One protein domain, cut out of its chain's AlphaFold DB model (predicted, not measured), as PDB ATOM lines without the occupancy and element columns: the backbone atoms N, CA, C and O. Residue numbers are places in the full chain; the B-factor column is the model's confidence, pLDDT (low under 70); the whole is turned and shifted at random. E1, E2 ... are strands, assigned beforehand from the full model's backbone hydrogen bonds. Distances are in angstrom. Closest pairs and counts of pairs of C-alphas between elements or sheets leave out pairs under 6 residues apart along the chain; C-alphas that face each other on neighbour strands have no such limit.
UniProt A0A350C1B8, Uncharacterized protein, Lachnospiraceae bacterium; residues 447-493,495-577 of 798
ATOM      1  N   SER A 447     116.613 190.625 122.184       85.06
ATOM      2  CA  SER A 447     116.481 190.913 120.749       85.06
ATOM      3  C   SER A 447     116.634 189.668 119.860       85.06
ATOM      4  O   SER A 447     116.352 189.739 118.664       85.06
ATOM      5  N   ASN A 448     117.085 188.546 120.436       91.81
ATOM      6  CA  ASN A 448     117.546 187.329 119.767       91.81
ATOM      7  C   ASN A 448     118.743 187.523 118.813       91.81
ATOM      8  O   ASN A 448     119.084 186.586 118.102       91.81
ATOM      9  N   SER A 449     119.410 188.683 118.807       92.69
ATOM     10  CA  SER A 449     120.581 188.940 117.950       92.69
ATOM     11  C   SER A 449     121.881 188.321 118.473       92.69
ATOM     12  O   SER A 449     122.864 188.231 117.738       92.69
ATOM     13  N   GLN A 450     121.905 187.886 119.736       96.00
ATOM     14  CA  GLN A 450     123.057 187.240 120.355       96.00
ATOM     15  C   GLN A 450     122.650 185.972 121.092       96.00
ATOM     16  O   GLN A 450     121.567 185.882 121.674       96.00
ATOM     17  N   ILE A 451     123.560 185.006 121.107       97.94
ATOM     18  CA  ILE A 451     123.427 183.757 121.856       97.94
ATOM     19  C   ILE A 451     124.695 183.499 122.658       97.94
ATOM     20  O   ILE A 451     125.788 183.920 122.272       97.94
ATOM     21  N   ALA A 452     124.556 182.784 123.767       98.38
ATOM     22  CA  ALA A 452     125.687 182.249 124.500       98.38
ATOM     23  C   ALA A 452     125.390 180.841 125.003       98.38
ATOM     24  O   ALA A 452     124.252 180.515 125.345       98.38
ATOM     25  N   TRP A 453     126.424 180.008 125.068       98.50
ATOM     26  CA  TRP A 453     126.301 178.661 125.604       98.50
ATOM     27  C   TRP A 453     127.553 178.218 126.350       98.50
ATOM     28  O   TRP A 453     128.667 178.655 126.056       98.50
ATOM     29  N   MET A 454     127.354 177.326 127.313       98.44
ATOM     30  CA  MET A 454     128.425 176.632 128.020       98.44
ATOM     31  C   MET A 454     128.985 175.524 127.123       98.44
ATOM     32  O   MET A 454     128.255 174.617 126.725       98.44
ATOM     33  N   GLN A 455     130.270 175.608 126.770       95.81
ATOM     34  CA  GLN A 455     130.875 174.807 125.696       95.81
ATOM     35  C   GLN A 455     130.819 173.297 125.960       95.81
ATOM     36  O   GLN A 455     130.697 172.510 125.026       95.81
ATOM     37  N   GLU A 456     130.921 172.894 127.223       96.12
ATOM     38  CA  GLU A 456     130.908 171.494 127.643       96.12
ATOM     39  C   GLU A 456     129.494 170.894 127.763       96.12
ATOM     40  O   GLU A 456     129.381 169.695 127.974       96.12
ATOM     41  N   MET A 457     128.429 171.702 127.650       95.94
ATOM     42  CA  MET A 457     127.035 171.312 127.946       95.94
ATOM     43  C   MET A 457     126.786 170.808 129.378       95.94
ATOM     44  O   MET A 457     125.728 170.251 129.677       95.94
ATOM     45  N   GLU A 458     127.714 171.113 130.283       94.31
ATOM     46  CA  GLU A 458     127.651 170.801 131.709       94.31
ATOM     47  C   GLU A 458     127.250 172.034 132.528       94.31
ATOM     48  O   GLU A 458     127.966 173.038 132.559       94.31
ATOM     49  N   THR A 459     126.138 171.949 133.259       91.88
ATOM     50  CA  THR A 459     125.528 173.099 133.959       91.88
ATOM     51  C   THR A 459     126.329 173.625 135.148       91.88
ATOM     52  O   THR A 459     126.118 174.763 135.577       91.88
ATOM     53  N   ASN A 460     127.214 172.794 135.708       93.62
ATOM     54  CA  ASN A 460     127.900 173.064 136.975       93.62
ATOM     55  C   ASN A 460     129.429 172.939 136.899       93.62
ATOM     56  O   ASN A 460     130.113 173.209 137.886       93.62
ATOM     57  N   THR A 461     129.977 172.525 135.753       95.62
ATOM     58  CA  THR A 461     131.425 172.305 135.575       95.62
ATOM     59  C   THR A 461     131.970 172.884 134.273       95.62
ATOM     60  O   THR A 461     133.066 172.516 133.845       95.62
ATOM     61  N   SER A 462     131.225 173.784 133.630       97.38
ATOM     62  CA  SER A 462     131.681 174.463 132.422       97.38
ATOM     63  C   SER A 462     132.878 175.371 132.709       97.38
ATOM     64  O   SER A 462     132.893 176.129 133.682       97.38
ATOM     65  N   THR A 463     133.904 175.302 131.859       97.81
ATOM     66  CA  THR A 463     135.082 176.181 131.940       97.81
ATOM     67  C   THR A 463     135.099 177.242 130.848       97.81
ATOM     68  O   THR A 463     135.907 178.168 130.931       97.81
ATOM     69  N   HIS A 464     134.194 177.148 129.870       98.06
ATOM     70  CA  HIS A 464     134.127 178.058 128.734       98.06
ATOM     71  C   HIS A 464     132.683 178.424 128.394       98.06
ATOM     72  O   HIS A 464     131.819 177.556 128.272       98.06
ATOM     73  N   ILE A 465     132.445 179.712 128.163       98.56
ATOM     74  CA  ILE A 465     131.219 180.209 127.537       98.56
ATOM     75  C   ILE A 465     131.585 180.737 126.158       98.56
ATOM     76  O   ILE A 465     132.446 181.610 126.038       98.56
ATOM     77  N   THR A 466     130.904 180.255 125.126       98.25
ATOM     78  CA  THR A 466     130.967 180.856 123.794       98.25
ATOM     79  C   THR A 466     129.832 181.857 123.656       98.25
ATOM     80  O   THR A 466     128.696 181.549 124.003       98.25
ATOM     81  N   VAL A 467     130.134 183.052 123.150       98.06
ATOM     82  CA  VAL A 467     129.174 184.122 122.846       98.06
ATOM     83  C   VAL A 467     129.234 184.394 121.353       98.06
ATOM     84  O   VAL A 467     130.331 184.554 120.817       98.06
ATOM     85  N   MET A 468     128.088 184.464 120.682       97.88
ATOM     86  CA  MET A 468     128.000 184.679 119.239       97.88
ATOM     87  C   MET A 468     127.013 185.794 118.904       97.88
ATOM     88  O   MET A 468     125.898 185.823 119.419       97.88
ATOM     89  N   ASP A 469     127.442 186.682 118.015       96.56
ATOM     90  CA  ASP A 469     126.626 187.717 117.385       96.56
ATOM     91  C   ASP A 469     126.089 187.162 116.061       96.56
ATOM     92  O   ASP A 469     126.856 186.743 115.189       96.56
ATOM     93  N   LEU A 470     124.765 187.121 115.921       96.12
ATOM     94  CA  LEU A 470     124.083 186.510 114.782       96.12
ATOM     95  C   LEU A 470     123.970 187.449 113.569       96.12
ATOM     96  O   LEU A 470     123.698 186.988 112.454       96.12
ATOM     97  N   ASP A 471     124.231 188.749 113.735       93.62
ATOM     98  CA  ASP A 471     124.275 189.691 112.614       93.62
ATOM     99  C   ASP A 471     125.496 189.466 111.737       93.62
ATOM    100  O   ASP A 471     125.411 189.532 110.511       93.62
ATOM    101  N   ASN A 472     126.644 189.204 112.359       93.00
ATOM    102  CA  ASN A 472     127.911 189.060 111.646       93.00
ATOM    103  C   ASN A 472     128.561 187.676 111.792       93.00
ATOM    104  O   ASN A 472     129.590 187.424 111.161       93.00
ATOM    105  N   GLY A 473     127.978 186.791 112.602       93.94
ATOM    106  CA  GLY A 473     128.451 185.428 112.829       93.94
ATOM    107  C   GLY A 473     129.778 185.340 113.586       93.94
ATOM    108  O   GLY A 473     130.406 184.281 113.584       93.94
ATOM    109  N   LYS A 474     130.264 186.432 114.193       95.94
ATOM    110  CA  LYS A 474     131.478 186.387 115.012       95.94
ATOM    111  C   LYS A 474     131.159 185.748 116.351       95.94
ATOM    112  O   LYS A 474     130.136 186.040 116.963       95.94
ATOM    113  N   SER A 475     132.115 184.972 116.838       96.62
ATOM    114  CA  SER A 475     132.069 184.393 118.174       96.62
ATOM    115  C   SER A 475     133.291 184.803 118.981       96.62
ATOM    116  O   SER A 475     134.362 185.079 118.430       96.62
ATOM    117  N   ARG A 476     133.137 184.804 120.299       95.81
ATOM    118  CA  ARG A 476     134.231 184.915 121.260       95.81
ATOM    119  C   ARG A 476     134.023 183.935 122.397       95.81
ATOM    120  O   ARG A 476     132.902 183.523 122.674       95.81
ATOM    121  N   GLU A 477     135.112 183.613 123.068       97.25
ATOM    122  CA  GLU A 477     135.111 182.714 124.211       97.25
ATOM    123  C   GLU A 477     135.417 183.498 125.489       97.25
ATOM    124  O   GLU A 477     136.242 184.417 125.493       97.25
ATOM    125  N   ILE A 478     134.745 183.122 126.569       98.00
ATOM    126  CA  ILE A 478     135.048 183.521 127.938       98.00
ATOM    127  C   ILE A 478     135.554 182.268 128.644       98.00
ATOM    128  O   ILE A 478     134.828 181.279 128.720       98.00
ATOM    129  N   SER A 479     136.780 182.304 129.163       97.31
ATOM    130  CA  SER A 479     137.409 181.158 129.832       97.31
ATOM    131  C   SER A 479     137.505 181.388 131.344       97.31
ATOM    132  O   SER A 479     137.826 182.487 131.807       97.31
ATOM    133  N   ALA A 480     137.262 180.337 132.124       96.56
ATOM    134  CA  ALA A 480     137.378 180.364 133.576       96.56
ATOM    135  C   ALA A 480     138.837 180.529 134.037       96.56
ATOM    136  O   ALA A 480     139.782 180.030 133.416       96.56
ATOM    137  N   GLY A 481     139.028 181.170 135.191       95.19
ATOM    138  CA  GLY A 481     140.299 181.124 135.906       95.19
ATOM    139  C   GLY A 481     140.603 179.724 136.457       95.19
ATOM    140  O   GLY A 481     139.743 178.847 136.550       95.19
ATOM    141  N   LYS A 482     141.852 179.500 136.884       95.19
ATOM    142  CA  LYS A 482     142.238 178.225 137.509       95.19
ATOM    143  C   LYS A 482     141.402 177.973 138.771       95.19
ATOM    144  O   LYS A 482     141.475 178.757 139.712       95.19
ATOM    145  N   GLY A 483     140.720 176.827 138.825       96.00
ATOM    146  CA  GLY A 483     139.909 176.420 139.978       96.00
ATOM    147  C   GLY A 483     138.518 177.056 140.020       96.00
ATOM    148  O   GLY A 483     137.895 177.047 141.083       96.00
ATOM    149  N   GLN A 484     138.049 177.594 138.892       97.31
ATOM    150  CA  GLN A 484     136.736 178.211 138.740       97.31
ATOM    151  C   GLN A 484     135.941 177.541 137.616       97.31
ATOM    152  O   GLN A 484     136.528 176.972 136.695       97.31
ATOM    153  N   TYR A 485     134.620 177.663 137.691       98.19
ATOM    154  CA  TYR A 485     133.683 177.317 136.627       98.19
ATOM    155  C   TYR A 485     132.808 178.520 136.281       98.19
ATOM    156  O   TYR A 485     132.642 179.438 137.092       98.19
ATOM    157  N   LEU A 486     132.262 178.507 135.070       98.00
ATOM    158  CA  LEU A 486     131.392 179.538 134.526       98.00
ATOM    159  C   LEU A 486     129.954 179.037 134.433       98.00
ATOM    160  O   LEU A 486     129.716 177.847 134.248       98.00
ATOM    161  N   LYS A 487     129.006 179.972 134.514       97.75
ATOM    162  CA  LYS A 487     127.600 179.723 134.195       97.75
ATOM    163  C   LYS A 487     127.029 180.874 133.385       97.75
ATOM    164  O   LYS A 487     127.060 182.015 133.846       97.75
ATOM    165  N   ALA A 488     126.534 180.588 132.183       97.69
ATOM    166  CA  ALA A 488     125.760 181.555 131.411       97.69
ATOM    167  C   ALA A 488     124.367 181.669 132.047       97.69
ATOM    168  O   ALA A 488     123.731 180.650 132.302       97.69
ATOM    169  N   LEU A 489     123.925 182.888 132.362       96.88
ATOM    170  CA  LEU A 489     122.696 183.103 133.135       96.88
ATOM    171  C   LEU A 489     121.585 183.775 132.325       96.88
ATOM    172  O   LEU A 489     120.415 183.644 132.666       96.88
ATOM    173  N   GLY A 490     121.941 184.510 131.275       95.94
ATOM    174  CA  GLY A 490     120.988 185.208 130.421       95.94
ATOM    175  C   GLY A 490     121.577 186.499 129.883       95.94
ATOM    176  O   GLY A 490     122.788 186.697 129.906       95.94
ATOM    177  N   PHE A 491     120.718 187.396 129.425       93.94
ATOM    178  CA  PHE A 491     121.114 188.700 128.904       93.94
ATOM    179  C   PHE A 491     120.245 189.787 129.517       93.94
ATOM    180  O   PHE A 491     119.054 189.588 129.751       93.94
ATOM    181  N   ILE A 492     120.828 190.964 129.724       89.69
ATOM    182  CA  ILE A 492     120.066 192.186 129.968       89.69
ATOM    183  C   ILE A 492     120.252 193.096 128.759       89.69
ATOM    184  O   ILE A 492     121.352 193.565 128.473       89.69
ATOM    185  N   ASN A 493     119.170 193.307 128.007       81.31
ATOM    186  CA  ASN A 493     119.234 193.761 126.615       81.31
ATOM    187  C   ASN A 493     120.094 192.796 125.773       81.31
ATOM    188  O   ASN A 493     119.719 191.638 125.597       81.31
ATOM    189  N   ASP A 495     123.644 192.695 126.512       92.31
ATOM    190  CA  ASP A 495     124.823 192.451 127.348       92.31
ATOM    191  C   ASP A 495     124.661 191.099 128.073       92.31
ATOM    192  O   ASP A 495     123.656 190.861 128.755       92.31
ATOM    193  N   LEU A 496     125.647 190.207 127.932       97.19
ATOM    194  CA  LEU A 496     125.632 188.866 128.522       97.19
ATOM    195  C   LEU A 496     125.807 188.945 130.037       97.19
ATOM    196  O   LEU A 496     126.745 189.576 130.522       97.19
ATOM    197  N   ILE A 497     124.967 188.216 130.770       97.69
ATOM    198  CA  ILE A 497     125.111 187.962 132.200       97.69
ATOM    199  C   ILE A 497     125.683 186.558 132.400       97.69
ATOM    200  O   ILE A 497     125.092 185.561 131.978       97.69
ATOM    201  N   TYR A 498     126.812 186.467 133.095       98.25
ATOM    202  CA  TYR A 498     127.409 185.190 133.471       98.25
ATOM    203  C   TYR A 498     127.994 185.245 134.879       98.25
ATOM    204  O   TYR A 498     128.400 186.300 135.368       98.25
ATOM    205  N   GLY A 499     128.026 184.100 135.551       97.62
ATOM    206  CA  GLY A 499     128.594 183.969 136.885       97.62
ATOM    207  C   GLY A 499     129.851 183.117 136.918       97.62
ATOM    208  O   GLY A 499     130.070 182.269 136.052       97.62
ATOM    209  N   LEU A 500     130.668 183.343 137.945       97.56
ATOM    210  CA  LEU A 500     131.878 182.583 138.231       97.56
ATOM    211  C   LEU A 500     131.784 181.998 139.636       97.56
ATOM    212  O   LEU A 500     131.635 182.735 140.615       97.56
ATOM    213  N   ALA A 501     131.914 180.682 139.742       97.19
ATOM    214  CA  ALA A 501     132.001 179.987 141.019       97.19
ATOM    215  C   ALA A 501     133.404 179.409 141.198       97.19
ATOM    216  O   ALA A 501     133.968 178.814 140.276       97.19
ATOM    217  N   ASN A 502     133.971 179.555 142.395       96.50
ATOM    218  CA  ASN A 502     135.142 178.767 142.755       96.50
ATOM    219  C   ASN A 502     134.695 177.322 142.975       96.50
ATOM    220  O   ASN A 502     133.651 177.074 143.572       96.50
ATOM    221  N   THR A 503     135.518 176.366 142.563       95.12
ATOM    222  CA  THR A 503     135.256 174.930 142.775       95.12
ATOM    223  C   THR A 503     134.961 174.576 144.239       95.12
ATOM    224  O   THR A 503     134.145 173.703 144.500       95.12
ATOM    225  N   GLU A 504     135.569 175.280 145.200       93.56
ATOM    226  CA  GLU A 504     135.350 175.098 146.647       93.56
ATOM    227  C   GLU A 504     134.048 175.711 147.195       93.56
ATOM    228  O   GLU A 504     133.677 175.473 148.351       93.56
ATOM    229  N   ASP A 505     133.377 176.539 146.395       93.38
ATOM    230  CA  ASP A 505     132.092 177.159 146.725       93.38
ATOM    231  C   ASP A 505     130.912 176.392 146.114       93.38
ATOM    232  O   ASP A 505     129.766 176.593 146.504       93.38
ATOM    233  N   ILE A 506     131.174 175.459 145.201       93.19
ATOM    234  CA  ILE A 506     130.139 174.604 144.630       93.19
ATOM    235  C   ILE A 506     129.833 173.485 145.620       93.19
ATOM    236  O   ILE A 506     130.710 172.708 146.001       93.19
ATOM    237  N   ALA A 507     128.574 173.411 146.042       90.25
ATOM    238  CA  ALA A 507     128.121 172.439 147.023       90.25
ATOM    239  C   ALA A 507     127.062 171.519 146.422       90.25
ATOM    240  O   ALA A 507     126.058 171.986 145.885       90.25
ATOM    241  N   VAL A 508     127.274 170.213 146.572       87.62
ATOM    242  CA  VAL A 508     126.272 169.192 146.264       87.62
ATOM    243  C   VAL A 508     125.329 169.075 147.458       87.62
ATOM    244  O   VAL A 508     125.755 168.863 148.595       87.62
ATOM    245  N   GLN A 509     124.047 169.263 147.195       84.38
ATOM    246  CA  GLN A 509     122.949 169.084 148.125       84.38
ATOM    247  C   GLN A 509     122.691 167.595 148.371       84.38
ATOM    248  O   GLN A 509     123.100 166.749 147.580       84.38
ATOM    249  N   PRO A 510     121.984 167.246 149.452       82.88
ATOM    250  CA  PRO A 510     121.744 165.855 149.828       82.88
ATOM    251  C   PRO A 510     121.117 164.993 148.730       82.88
ATOM    252  O   PRO A 510     121.518 163.845 148.594       82.88
ATOM    253  N   ALA A 511     120.170 165.526 147.945       82.50
ATOM    254  CA  ALA A 511     119.567 164.791 146.828       82.50
ATOM    255  C   ALA A 511     120.431 164.750 145.557       82.50
ATOM    256  O   ALA A 511     120.087 164.056 144.607       82.50
ATOM    257  N   GLY A 512     121.573 165.440 145.540       83.94
ATOM    258  CA  GLY A 512     122.461 165.542 144.383       83.94
ATOM    259  C   GLY A 512     122.385 166.879 143.644       83.94
ATOM    260  O   GLY A 512     123.280 167.154 142.849       83.94
ATOM    261  N   ASP A 513     121.395 167.737 143.931       84.25
ATOM    262  CA  ASP A 513     121.326 169.078 143.326       84.25
ATOM    263  C   ASP A 513     122.572 169.891 143.635       84.25
ATOM    264  O   ASP A 513     123.150 169.792 144.713       84.25
ATOM    265  N   VAL A 514     122.972 170.763 142.724       88.56
ATOM    266  CA  VAL A 514     124.180 171.558 142.911       88.56
ATOM    267  C   VAL A 514     123.809 173.005 143.193       88.56
ATOM    268  O   VAL A 514     123.211 173.682 142.359       88.56
ATOM    269  N   ILE A 515     124.233 173.522 144.348       90.94
ATOM    270  CA  ILE A 515     124.313 174.968 144.546       90.94
ATOM    271  C   ILE A 515     125.592 175.449 143.872       90.94
ATOM    272  O   ILE A 515     126.697 175.329 144.410       90.94
ATOM    273  N   PHE A 516     125.418 176.027 142.689       94.62
ATOM    274  CA  PHE A 516     126.465 176.744 141.981       94.62
ATOM    275  C   PHE A 516     126.616 178.150 142.587       94.62
ATOM    276  O   PHE A 516     126.051 179.123 142.091       94.62
ATOM    277  N   ALA A 517     127.315 178.250 143.724       95.75
ATOM    278  CA  ALA A 517     127.477 179.507 144.454       95.75
ATOM    279  C   ALA A 517     128.490 180.422 143.746       95.75
ATOM    280  O   ALA A 517     129.708 180.305 143.905       95.75
ATOM    281  N   MET A 518     127.976 181.360 142.958       96.75
ATOM    282  CA  MET A 518     128.757 182.295 142.160       96.75
ATOM    283  C   MET A 518     129.302 183.406 143.051       96.75
ATOM    284  O   MET A 518     128.550 184.173 143.657       96.75
ATOM    285  N   LYS A 519     130.630 183.482 143.141       94.88
ATOM    286  CA  LYS A 519     131.326 184.527 143.891       94.88
ATOM    287  C   LYS A 519     131.274 185.864 143.152       94.88
ATOM    288  O   LYS A 519     131.167 186.911 143.782       94.88
ATOM    289  N   GLU A 520     131.325 185.800 141.827       96.00
ATOM    290  CA  GLU A 520     131.231 186.947 140.930       96.00
ATOM    291  C   GLU A 520     130.076 186.736 139.952       96.00
ATOM    292  O   GLU A 520     129.868 185.629 139.451       96.00
ATOM    293  N   LEU A 521     129.363 187.813 139.645       97.44
ATOM    294  CA  LEU A 521     128.447 187.905 138.517       97.44
ATOM    295  C   LEU A 521     128.868 189.089 137.653       97.44
ATOM    296  O   LEU A 521     129.024 190.208 138.146       97.44
ATOM    297  N   LYS A 522     129.053 188.840 136.361       97.81
ATOM    298  CA  LYS A 522     129.519 189.821 135.386       97.81
ATOM    299  C   LYS A 522     128.456 190.078 134.339       97.81
ATOM    300  O   LYS A 522     127.732 189.171 133.940       97.81
ATOM    301  N   ILE A 523     128.381 191.336 133.919       96.31
ATOM    302  CA  ILE A 523     127.599 191.777 132.768       96.31
ATOM    303  C   ILE A 523     128.582 192.368 131.771       96.31
ATOM    304  O   ILE A 523     129.318 193.297 132.114       96.31
ATOM    305  N   GLU A 524     128.618 191.827 130.563       95.69
ATOM    306  CA  GLU A 524     129.638 192.138 129.566       95.69
ATOM    307  C   GLU A 524     129.006 192.276 128.182       95.69
ATOM    308  O   GLU A 524     128.228 191.422 127.758       95.69
ATOM    309  N   SER A 525     129.344 193.345 127.464       93.19
ATOM    310  CA  SER A 525     128.885 193.540 126.087       93.19
ATOM    311  C   SER A 525     129.570 192.568 125.126       93.19
ATOM    312  O   SER A 525     130.585 191.936 125.446       93.19
ATOM    313  N   PHE A 526     129.049 192.461 123.902       91.06
ATOM    314  CA  PHE A 526     129.612 191.553 122.901       91.06
ATOM    315  C   PHE A 526     131.096 191.819 122.586       91.06
ATOM    316  O   PHE A 526     131.854 190.876 122.392       91.06
ATOM    317  N   ASP A 527     131.552 193.074 122.592       91.56
ATOM    318  CA  ASP A 527     132.957 193.431 122.331       91.56
ATOM    319  C   ASP A 527     133.928 193.091 123.482       91.56
ATOM    320  O   ASP A 527     135.137 193.294 123.353       91.56
ATOM    321  N   GLY A 528     133.413 192.563 124.595       91.12
ATOM    322  CA  GLY A 528     134.184 192.224 125.786       91.12
ATOM    323  C   GLY A 528     134.301 193.361 126.804       91.12
ATOM    324  O   GLY A 528     135.033 193.236 127.787       91.12
ATOM    325  N   THR A 529     133.609 194.486 126.595       94.75
ATOM    326  CA  THR A 529     133.595 195.575 127.575       94.75
ATOM    327  C   THR A 529     132.775 195.174 128.803       94.75
ATOM    328  O   THR A 529     131.572 194.922 128.733       94.75
ATOM    329  N   LEU A 530     133.424 195.152 129.969       95.06
ATOM    330  CA  LEU A 530     132.766 194.871 131.242       95.06
ATOM    331  C   LEU A 530     131.843 196.034 131.636       95.06
ATOM    332  O   LEU A 530     132.302 197.144 131.912       95.06
ATOM    333  N   VAL A 531     130.539 195.767 131.683       93.62
ATOM    334  CA  VAL A 531     129.489 196.726 132.059       93.62
ATOM    335  C   VAL A 531     129.274 196.722 133.568       93.62
ATOM    336  O   VAL A 531     129.129 197.781 134.187       93.62
ATOM    337  N   LYS A 532     129.273 195.537 134.183       94.69
ATOM    338  CA  LYS A 532     129.098 195.371 135.627       94.69
ATOM    339  C   LYS A 532     129.925 194.203 136.143       94.69
ATOM    340  O   LYS A 532     129.954 193.144 135.532       94.69
ATOM    341  N   ASP A 533     130.519 194.409 137.310       95.75
ATOM    342  CA  ASP A 533     131.125 193.371 138.138       95.75
ATOM    343  C   ASP A 533     130.437 193.404 139.507       95.75
ATOM    344  O   ASP A 533     130.467 194.428 140.203       95.75
ATOM    345  N   TYR A 534     129.713 192.341 139.845       95.81
ATOM    346  CA  TYR A 534     129.025 192.173 141.118       95.81
ATOM    347  C   TYR A 534     129.725 191.079 141.925       95.81
ATOM    348  O   TYR A 534     129.655 189.901 141.590       95.81
ATOM    349  N   ASN A 535     130.383 191.485 143.009       94.06
ATOM    350  CA  ASN A 535     131.156 190.606 143.883       94.06
ATOM    351  C   ASN A 535     130.917 191.009 145.348       94.06
ATOM    352  O   ASN A 535     131.652 191.842 145.887       94.06
ATOM    353  N   PRO A 536     129.838 190.520 145.979       87.50
ATOM    354  CA  PRO A 536     129.511 190.890 147.345       87.50
ATOM    355  C   PRO A 536     130.432 190.177 148.349       87.50
ATOM    356  O   PRO A 536     130.859 189.031 148.166       87.50
ATOM    357  N   ASP A 537     130.717 190.851 149.463       87.94
ATOM    358  CA  ASP A 537     131.492 190.273 150.562       87.94
ATOM    359  C   ASP A 537     130.668 189.231 151.329       87.94
ATOM    360  O   ASP A 537     129.519 189.475 151.693       87.94
ATOM    361  N   ASN A 538     131.279 188.073 151.616       87.38
ATOM    362  CA  ASN A 538     130.692 186.964 152.390       87.38
ATOM    363  C   ASN A 538     129.306 186.485 151.915       87.38
ATOM    364  O   ASN A 538     128.530 185.942 152.701       87.38
ATOM    365  N   CYS A 539     128.998 186.673 150.636       93.88
ATOM    366  CA  CYS A 539     127.743 186.283 150.017       93.88
ATOM    367  C   CYS A 539     128.011 185.813 148.581       93.88
ATOM    368  O   CYS A 539     128.996 186.230 147.971       93.88
ATOM    369  N   TRP A 540     127.156 184.935 148.062       96.62
ATOM    370  CA  TRP A 540     127.251 184.374 146.715       96.62
ATOM    371  C   TRP A 540     125.901 184.485 146.018       96.62
ATOM    372  O   TRP A 540     124.855 184.373 146.660       96.62
ATOM    373  N   VAL A 541     125.924 184.677 144.703       96.69
ATOM    374  CA  VAL A 541     124.727 184.575 143.867       96.69
ATOM    375  C   VAL A 541     124.491 183.098 143.562       96.69
ATOM    376  O   VAL A 541     125.411 182.376 143.201       96.69
ATOM    377  N   SER A 542     123.262 182.636 143.734       93.88
ATOM    378  CA  SER A 542     122.848 181.243 143.489       93.88
ATOM    379  C   SER A 542     121.965 181.098 142.250       93.88
ATOM    380  O   SER A 542     121.874 180.017 141.682       93.88
ATOM    381  N   GLY A 543     121.363 182.196 141.796       94.38
ATOM    382  CA  GLY A 543     120.522 182.251 140.608       94.38
ATOM    383  C   GLY A 543     120.076 183.679 140.329       94.38
ATOM    384  O   GLY A 543     120.310 184.577 141.146       94.38
ATOM    385  N   ILE A 544     119.439 183.880 139.179       95.06
ATOM    386  CA  ILE A 544     118.888 185.174 138.778       95.06
ATOM    387  C   ILE A 544     117.490 185.020 138.191       95.06
ATOM    388  O   ILE A 544     117.176 183.984 137.612       95.06
ATOM    389  N   THR A 545     116.711 186.091 138.282       93.50
ATOM    390  CA  THR A 545     115.469 186.277 137.530       93.50
ATOM    391  C   THR A 545     115.602 187.564 136.729       93.50
ATOM    392  O   THR A 545     115.972 188.602 137.278       93.50
ATOM    393  N   ILE A 546     115.337 187.502 135.425       90.50
ATOM    394  CA  ILE A 546     115.436 188.657 134.532       90.50
ATOM    395  C   ILE A 546     114.025 189.096 134.159       90.50
ATOM    396  O   ILE A 546     113.254 188.325 133.596       90.50
ATOM    397  N   THR A 547     113.707 190.352 134.444       83.94
ATOM    398  CA  THR A 547     112.517 191.045 133.940       83.94
ATOM    399  C   THR A 547     112.955 192.298 133.185       83.94
ATOM    400  O   THR A 547     114.123 192.687 133.244       83.94
ATOM    401  N   GLU A 548     112.050 192.954 132.462       74.62
ATOM    402  CA  GLU A 548     112.392 194.118 131.635       74.62
ATOM    403  C   GLU A 548     113.170 195.191 132.430       74.62
ATOM    404  O   GLU A 548     112.662 195.800 133.371       74.62
ATOM    405  N   GLY A 549     114.448 195.383 132.081       79.81
ATOM    406  CA  GLY A 549     115.344 196.346 132.729       79.81
ATOM    407  C   GLY A 549     115.789 196.011 134.164       79.81
ATOM    408  O   GLY A 549     116.460 196.841 134.779       79.81
ATOM    409  N   LEU A 550     115.472 194.832 134.708       88.94
ATOM    410  CA  LEU A 550     115.793 194.442 136.085       88.94
ATOM    411  C   LEU A 550     116.319 193.005 136.144       88.94
ATOM    412  O   LEU A 550     115.704 192.082 135.624       88.94
ATOM    413  N   VAL A 551     117.433 192.817 136.845       94.38
ATOM    414  CA  VAL A 551     117.951 191.490 137.197       94.38
ATOM    415  C   VAL A 551     117.857 191.344 138.707       94.38
ATOM    416  O   VAL A 551     118.567 192.033 139.440       94.38
ATOM    417  N   GLU A 552     116.981 190.464 139.175       96.25
ATOM    418  CA  GLU A 552     116.898 190.076 140.580       96.25
ATOM    419  C   GLU A 552     117.880 188.935 140.867       96.25
ATOM    420  O   GLU A 552     118.006 187.987 140.094       96.25
ATOM    421  N   LEU A 553     118.608 189.043 141.978       96.06
ATOM    422  CA  LEU A 553     119.660 188.122 142.387       96.06
ATOM    423  C   LEU A 553     119.205 187.313 143.601       96.06
ATOM    424  O   LEU A 553     119.025 187.859 144.696       96.06
ATOM    425  N   SER A 554     119.118 185.996 143.430       95.25
ATOM    426  CA  SER A 554     118.970 185.054 144.540       95.25
ATOM    427  C   SER A 554     120.328 184.806 145.179       95.25
ATOM    428  O   SER A 554     121.293 184.460 144.490       95.25
ATOM    429  N   ARG A 555     120.435 184.964 146.500       95.62
ATOM    430  CA  ARG A 555     121.720 184.940 147.207       95.62
ATOM    431  C   ARG A 555     121.766 183.919 148.329       95.62
ATOM    432  O   ARG A 555     120.756 183.621 148.959       95.62
ATOM    433  N   VAL A 556     122.972 183.444 148.619       94.12
ATOM    434  CA  VAL A 556     123.257 182.514 149.714       94.12
ATOM    435  C   VAL A 556     124.482 182.946 150.519       94.12
ATOM    436  O   VAL A 556     125.367 183.654 150.030       94.12
ATOM    437  N   THR A 557     124.543 182.505 151.771       93.19
ATOM    438  CA  THR A 557     125.694 182.650 152.670       93.19
ATOM    439  C   THR A 557     126.216 181.280 153.074       93.19
ATOM    440  O   THR A 557     125.447 180.362 153.363       93.19
ATOM    441  N   LYS A 558     127.543 181.134 153.090       89.25
ATOM    442  CA  LYS A 558     128.218 179.909 153.519       89.25
ATOM    443  C   LYS A 558     128.227 179.831 155.047       89.25
ATOM    444  O   LYS A 558     128.558 180.800 155.728       89.25
ATOM    445  N   THR A 559     127.882 178.669 155.576       84.44
ATOM    446  CA  THR A 559     127.843 178.314 156.999       84.44
ATOM    447  C   THR A 559     128.593 176.997 157.212       84.44
ATOM    448  O   THR A 559     128.954 176.320 156.248       84.44
ATOM    449  N   GLU A 560     128.814 176.590 158.465       75.88
ATOM    450  CA  GLU A 560     129.409 175.274 158.764       75.88
ATOM    451  C   GLU A 560     128.555 174.103 158.241       75.88
ATOM    452  O   GLU A 560     129.095 173.043 157.941       75.88
ATOM    453  N   ALA A 561     127.241 174.303 158.092       68.56
ATOM    454  CA  ALA A 561     126.286 173.296 157.628       68.56
ATOM    455  C   ALA A 561     126.013 173.343 156.107       68.56
ATOM    456  O   ALA A 561     125.128 172.638 155.630       68.56
ATOM    457  N   GLY A 562     126.740 174.168 155.341       81.25
ATOM    458  CA  GLY A 562     126.504 174.388 153.907       81.25
ATOM    459  C   GLY A 562     126.016 175.807 153.612       81.25
ATOM    460  O   GLY A 562     126.482 176.758 154.236       81.25
ATOM    461  N   TYR A 563     125.090 175.976 152.669       87.62
ATOM    462  CA  TYR A 563     124.569 177.291 152.278       87.62
ATOM    463  C   TYR A 563     123.176 177.559 152.851       87.62
ATOM    464  O   TYR A 563     122.318 176.682 152.847       87.62
ATOM    465  N   THR A 564     122.945 178.793 153.297       87.06
ATOM    466  CA  THR A 564     121.624 179.287 153.712       87.06
ATOM    467  C   THR A 564     121.193 180.459 152.842       87.06
ATOM    468  O   THR A 564     122.039 181.253 152.428       87.06
ATOM    469  N   VAL A 565     119.889 180.589 152.585       88.88
ATOM    470  CA  VAL A 565     119.320 181.707 151.815       88.88
ATOM    471  C   VAL A 565     119.653 183.042 152.487       88.88
ATOM    472  O   VAL A 565     119.529 183.193 153.703       88.88
ATOM    473  N   ALA A 566     120.065 184.015 151.680       92.62
ATOM    474  CA  ALA A 566     120.288 185.397 152.077       92.62
ATOM    475  C   ALA A 566     119.236 186.312 151.431       92.62
ATOM    476  O   ALA A 566     118.540 185.912 150.499       92.62
ATOM    477  N   SER A 567     119.121 187.557 151.906       92.50
ATOM    478  CA  SER A 567     118.241 188.557 151.285       92.50
ATOM    479  C   SER A 567     118.544 188.689 149.791       92.50
ATOM    480  O   SER A 567     119.716 188.683 149.419       92.50
ATOM    481  N   THR A 568     117.538 188.878 148.942       93.50
ATOM    482  CA  THR A 568     117.762 189.139 147.510       93.50
ATOM    483  C   THR A 568     118.471 190.483 147.287       93.50
ATOM    484  O   THR A 568     118.589 191.305 148.204       93.50
ATOM    485  N   ASP A 569     119.034 190.675 146.098       95.31
ATOM    486  CA  ASP A 569     119.583 191.952 145.615       95.31
ATOM    487  C   ASP A 569     119.098 192.197 144.188       95.31
ATOM    488  O   ASP A 569     118.517 191.302 143.580       95.31
ATOM    489  N   ASN A 570     119.363 193.369 143.622       94.19
ATOM    490  CA  ASN A 570     119.042 193.607 142.224       94.19
ATOM    491  C   ASN A 570     120.063 194.472 141.486       94.19
ATOM    492  O   ASN A 570     120.825 195.253 142.056       94.19
ATOM    493  N   ILE A 571     120.066 194.315 140.166       92.00
ATOM    494  CA  ILE A 571     120.788 195.161 139.228       92.00
ATOM    495  C   ILE A 571     119.742 195.789 138.312       92.00
ATOM    496  O   ILE A 571     119.115 195.109 137.504       92.00
ATOM    497  N   MET A 572     119.548 197.099 138.453       88.00
ATOM    498  CA  MET A 572     118.680 197.872 137.568       88.00
ATOM    499  C   MET A 572     119.457 198.379 136.362       88.00
ATOM    500  O   MET A 572     120.535 198.967 136.497       88.00
ATOM    501  N   ASN A 573     118.863 198.223 135.189       80.38
ATOM    502  CA  ASN A 573     119.346 198.846 133.980       80.38
ATOM    503  C   ASN A 573     118.831 200.277 133.873       80.38
ATOM    504  O   ASN A 573     117.631 200.516 133.778       80.38
ATOM    505  N   THR A 574     119.742 201.244 133.847       73.31
ATOM    506  CA  THR A 574     119.384 202.652 133.638       73.31
ATOM    507  C   THR A 574     119.514 203.088 132.178       73.31
ATOM    508  O   THR A 574     119.268 204.254 131.873       73.31
ATOM    509  N   ARG A 575     119.944 202.201 131.266       67.38
ATOM    510  CA  ARG A 575     119.973 202.490 129.828       67.38
ATOM    511  C   ARG A 575     118.558 202.332 129.273       67.38
ATOM    512  O   ARG A 575     118.049 201.220 129.197       67.38
ATOM    513  N   GLN A 576     117.942 203.438 128.858       54.44
ATOM    514  CA  GLN A 576     116.772 203.381 127.981       54.44
ATOM    515  C   GLN A 576     117.231 202.870 126.613       54.44
ATOM    516  O   GLN A 576     118.039 203.524 125.957       54.44
ATOM    517  N   VAL A 577     116.754 201.692 126.214       54.47
ATOM    518  CA  VAL A 577     117.104 201.066 124.924       54.47
ATOM    519  C   VAL A 577     116.032 201.293 123.857       54.47
ATOM    520  O   VAL A 577     116.270 201.016 122.686       54.47
TER     521      VAL A 577
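Overview. This is residues 447 to 493 and 495 to 577 of the 798 residues of an uncharacterized protein of Lachnospiraceae bacterium (UniProt A0A350C1B8). Three sheets form a stack, the four-stranded sheet E4 E5 E8 E9 in the middle, with the sheet E1 E2 E3 partly over one face, near E4, and the sheet E10 E11 E12 partly over the other. The strands of the three layers run nearly along one another, and a small hairpin, E6 and E7, lies at one end of the stack. The printed part has 130 residues, 78 of them in twelve named strands, E1 to E12 in order along the chain, with no named helix: the class is all strand. The middle sheet has the order E4 E5 E8 E9, and each sheet is antiparallel. The whole is compact, with a radius of gyration of the C-alphas of 14.9 A, and only just elongated, spanning 48 by 32 by 24 A.

Arrangement. Begin with the largest sheet, strongly twisted, which runs E4, residues 484 to 492, E5, residues 495 to 502, E8, residues 520 to 524, and E9, residues 530 to 534. Its edge strands are E4 and E9. Look for N 487 and O 499, 3.0 A apart, between E4 and E5; N 498 and O 522, 3.0 A, between E5 and E8; and N 523 and O 532, 2.9 A, in the hairpin E8 and E9. Face to face with it is the sheet of E1, residues 450 to 454, E2, residues 464 to 469, and E3, residues 475 to 479; the parts of the two sheets that face each other are 9.5 A apart, centre to centre. This is a meander, each strand the antiparallel neighbour of the one before, with N 453 and O 466 at 2.9 A and N 467 and O 476 at 2.8 A. Its closest C-alphas to E4 are those of Trp 453 in E1, 6.5 A from Ala 488. Also face to face with the largest sheet is a second meander, strongly twisted: E10, residues 540 to 547, E11, residues 550 to 559, and E12, residues 562 to 572; the parts of these two sheets that face each other are 10.2 A apart, centre to centre. Here N 545 and O 552 are 2.9 A apart, and N 553 and O 569 are 2.8 A apart. The closest C-alphas of E4 and E10 are those of Leu 489 and Ile 544, 7.1 A apart; E5 and E10 are near each other, with 12 pairs of C-alphas within 10 A. The three together are a stack of sheets, face to face in turn. The hairpin of E6, residues 506 to 508, and E7, residues 514 to 516, has N 515 and O 507 at 2.8 A; the closest C-alphas of E7 and E10 are those of Phe 516 and Ser 542, 6.0 A apart.

Along the chain. Find C-alpha 484 at (136.736, 178.211, 138.740); from there E4 runs 23.5 A to C-alpha 492, bending by 51 degrees at residue 489. E5 is 23.0 A long, E8 12.6 A and E9 10.9 A. Go back to C-alpha 450 at (123.057, 187.240, 120.355), where E1 starts its 14.1 A; E2 measures 16.7 A and E3 13.2 A. E6 and E7 are short, 6.8 A and 5.7 A. E10 is 20.6 A long and bends by 57 degrees at residue 543, and E11 is 29.0 A. E12 is 29.7 A, bends by 57 degrees at residue 567, and ends at C-alpha 572 at (118.680, 197.872, 137.568).

Size, cuts and confidence. The two C-alphas farthest apart, those of Asn 472 and Glu 560, are 49.1 A apart. Residue 494 is not printed; across this cut, between E4 and E5, C-alphas 493 and 495 are 5.8 A apart. Of the links that are printed whole, E1 to E2 is short and the others are tight. The mean pLDDT of the printed part is 92.0; look for values under 70 at residue 561 and residues 575 to 577 of this model.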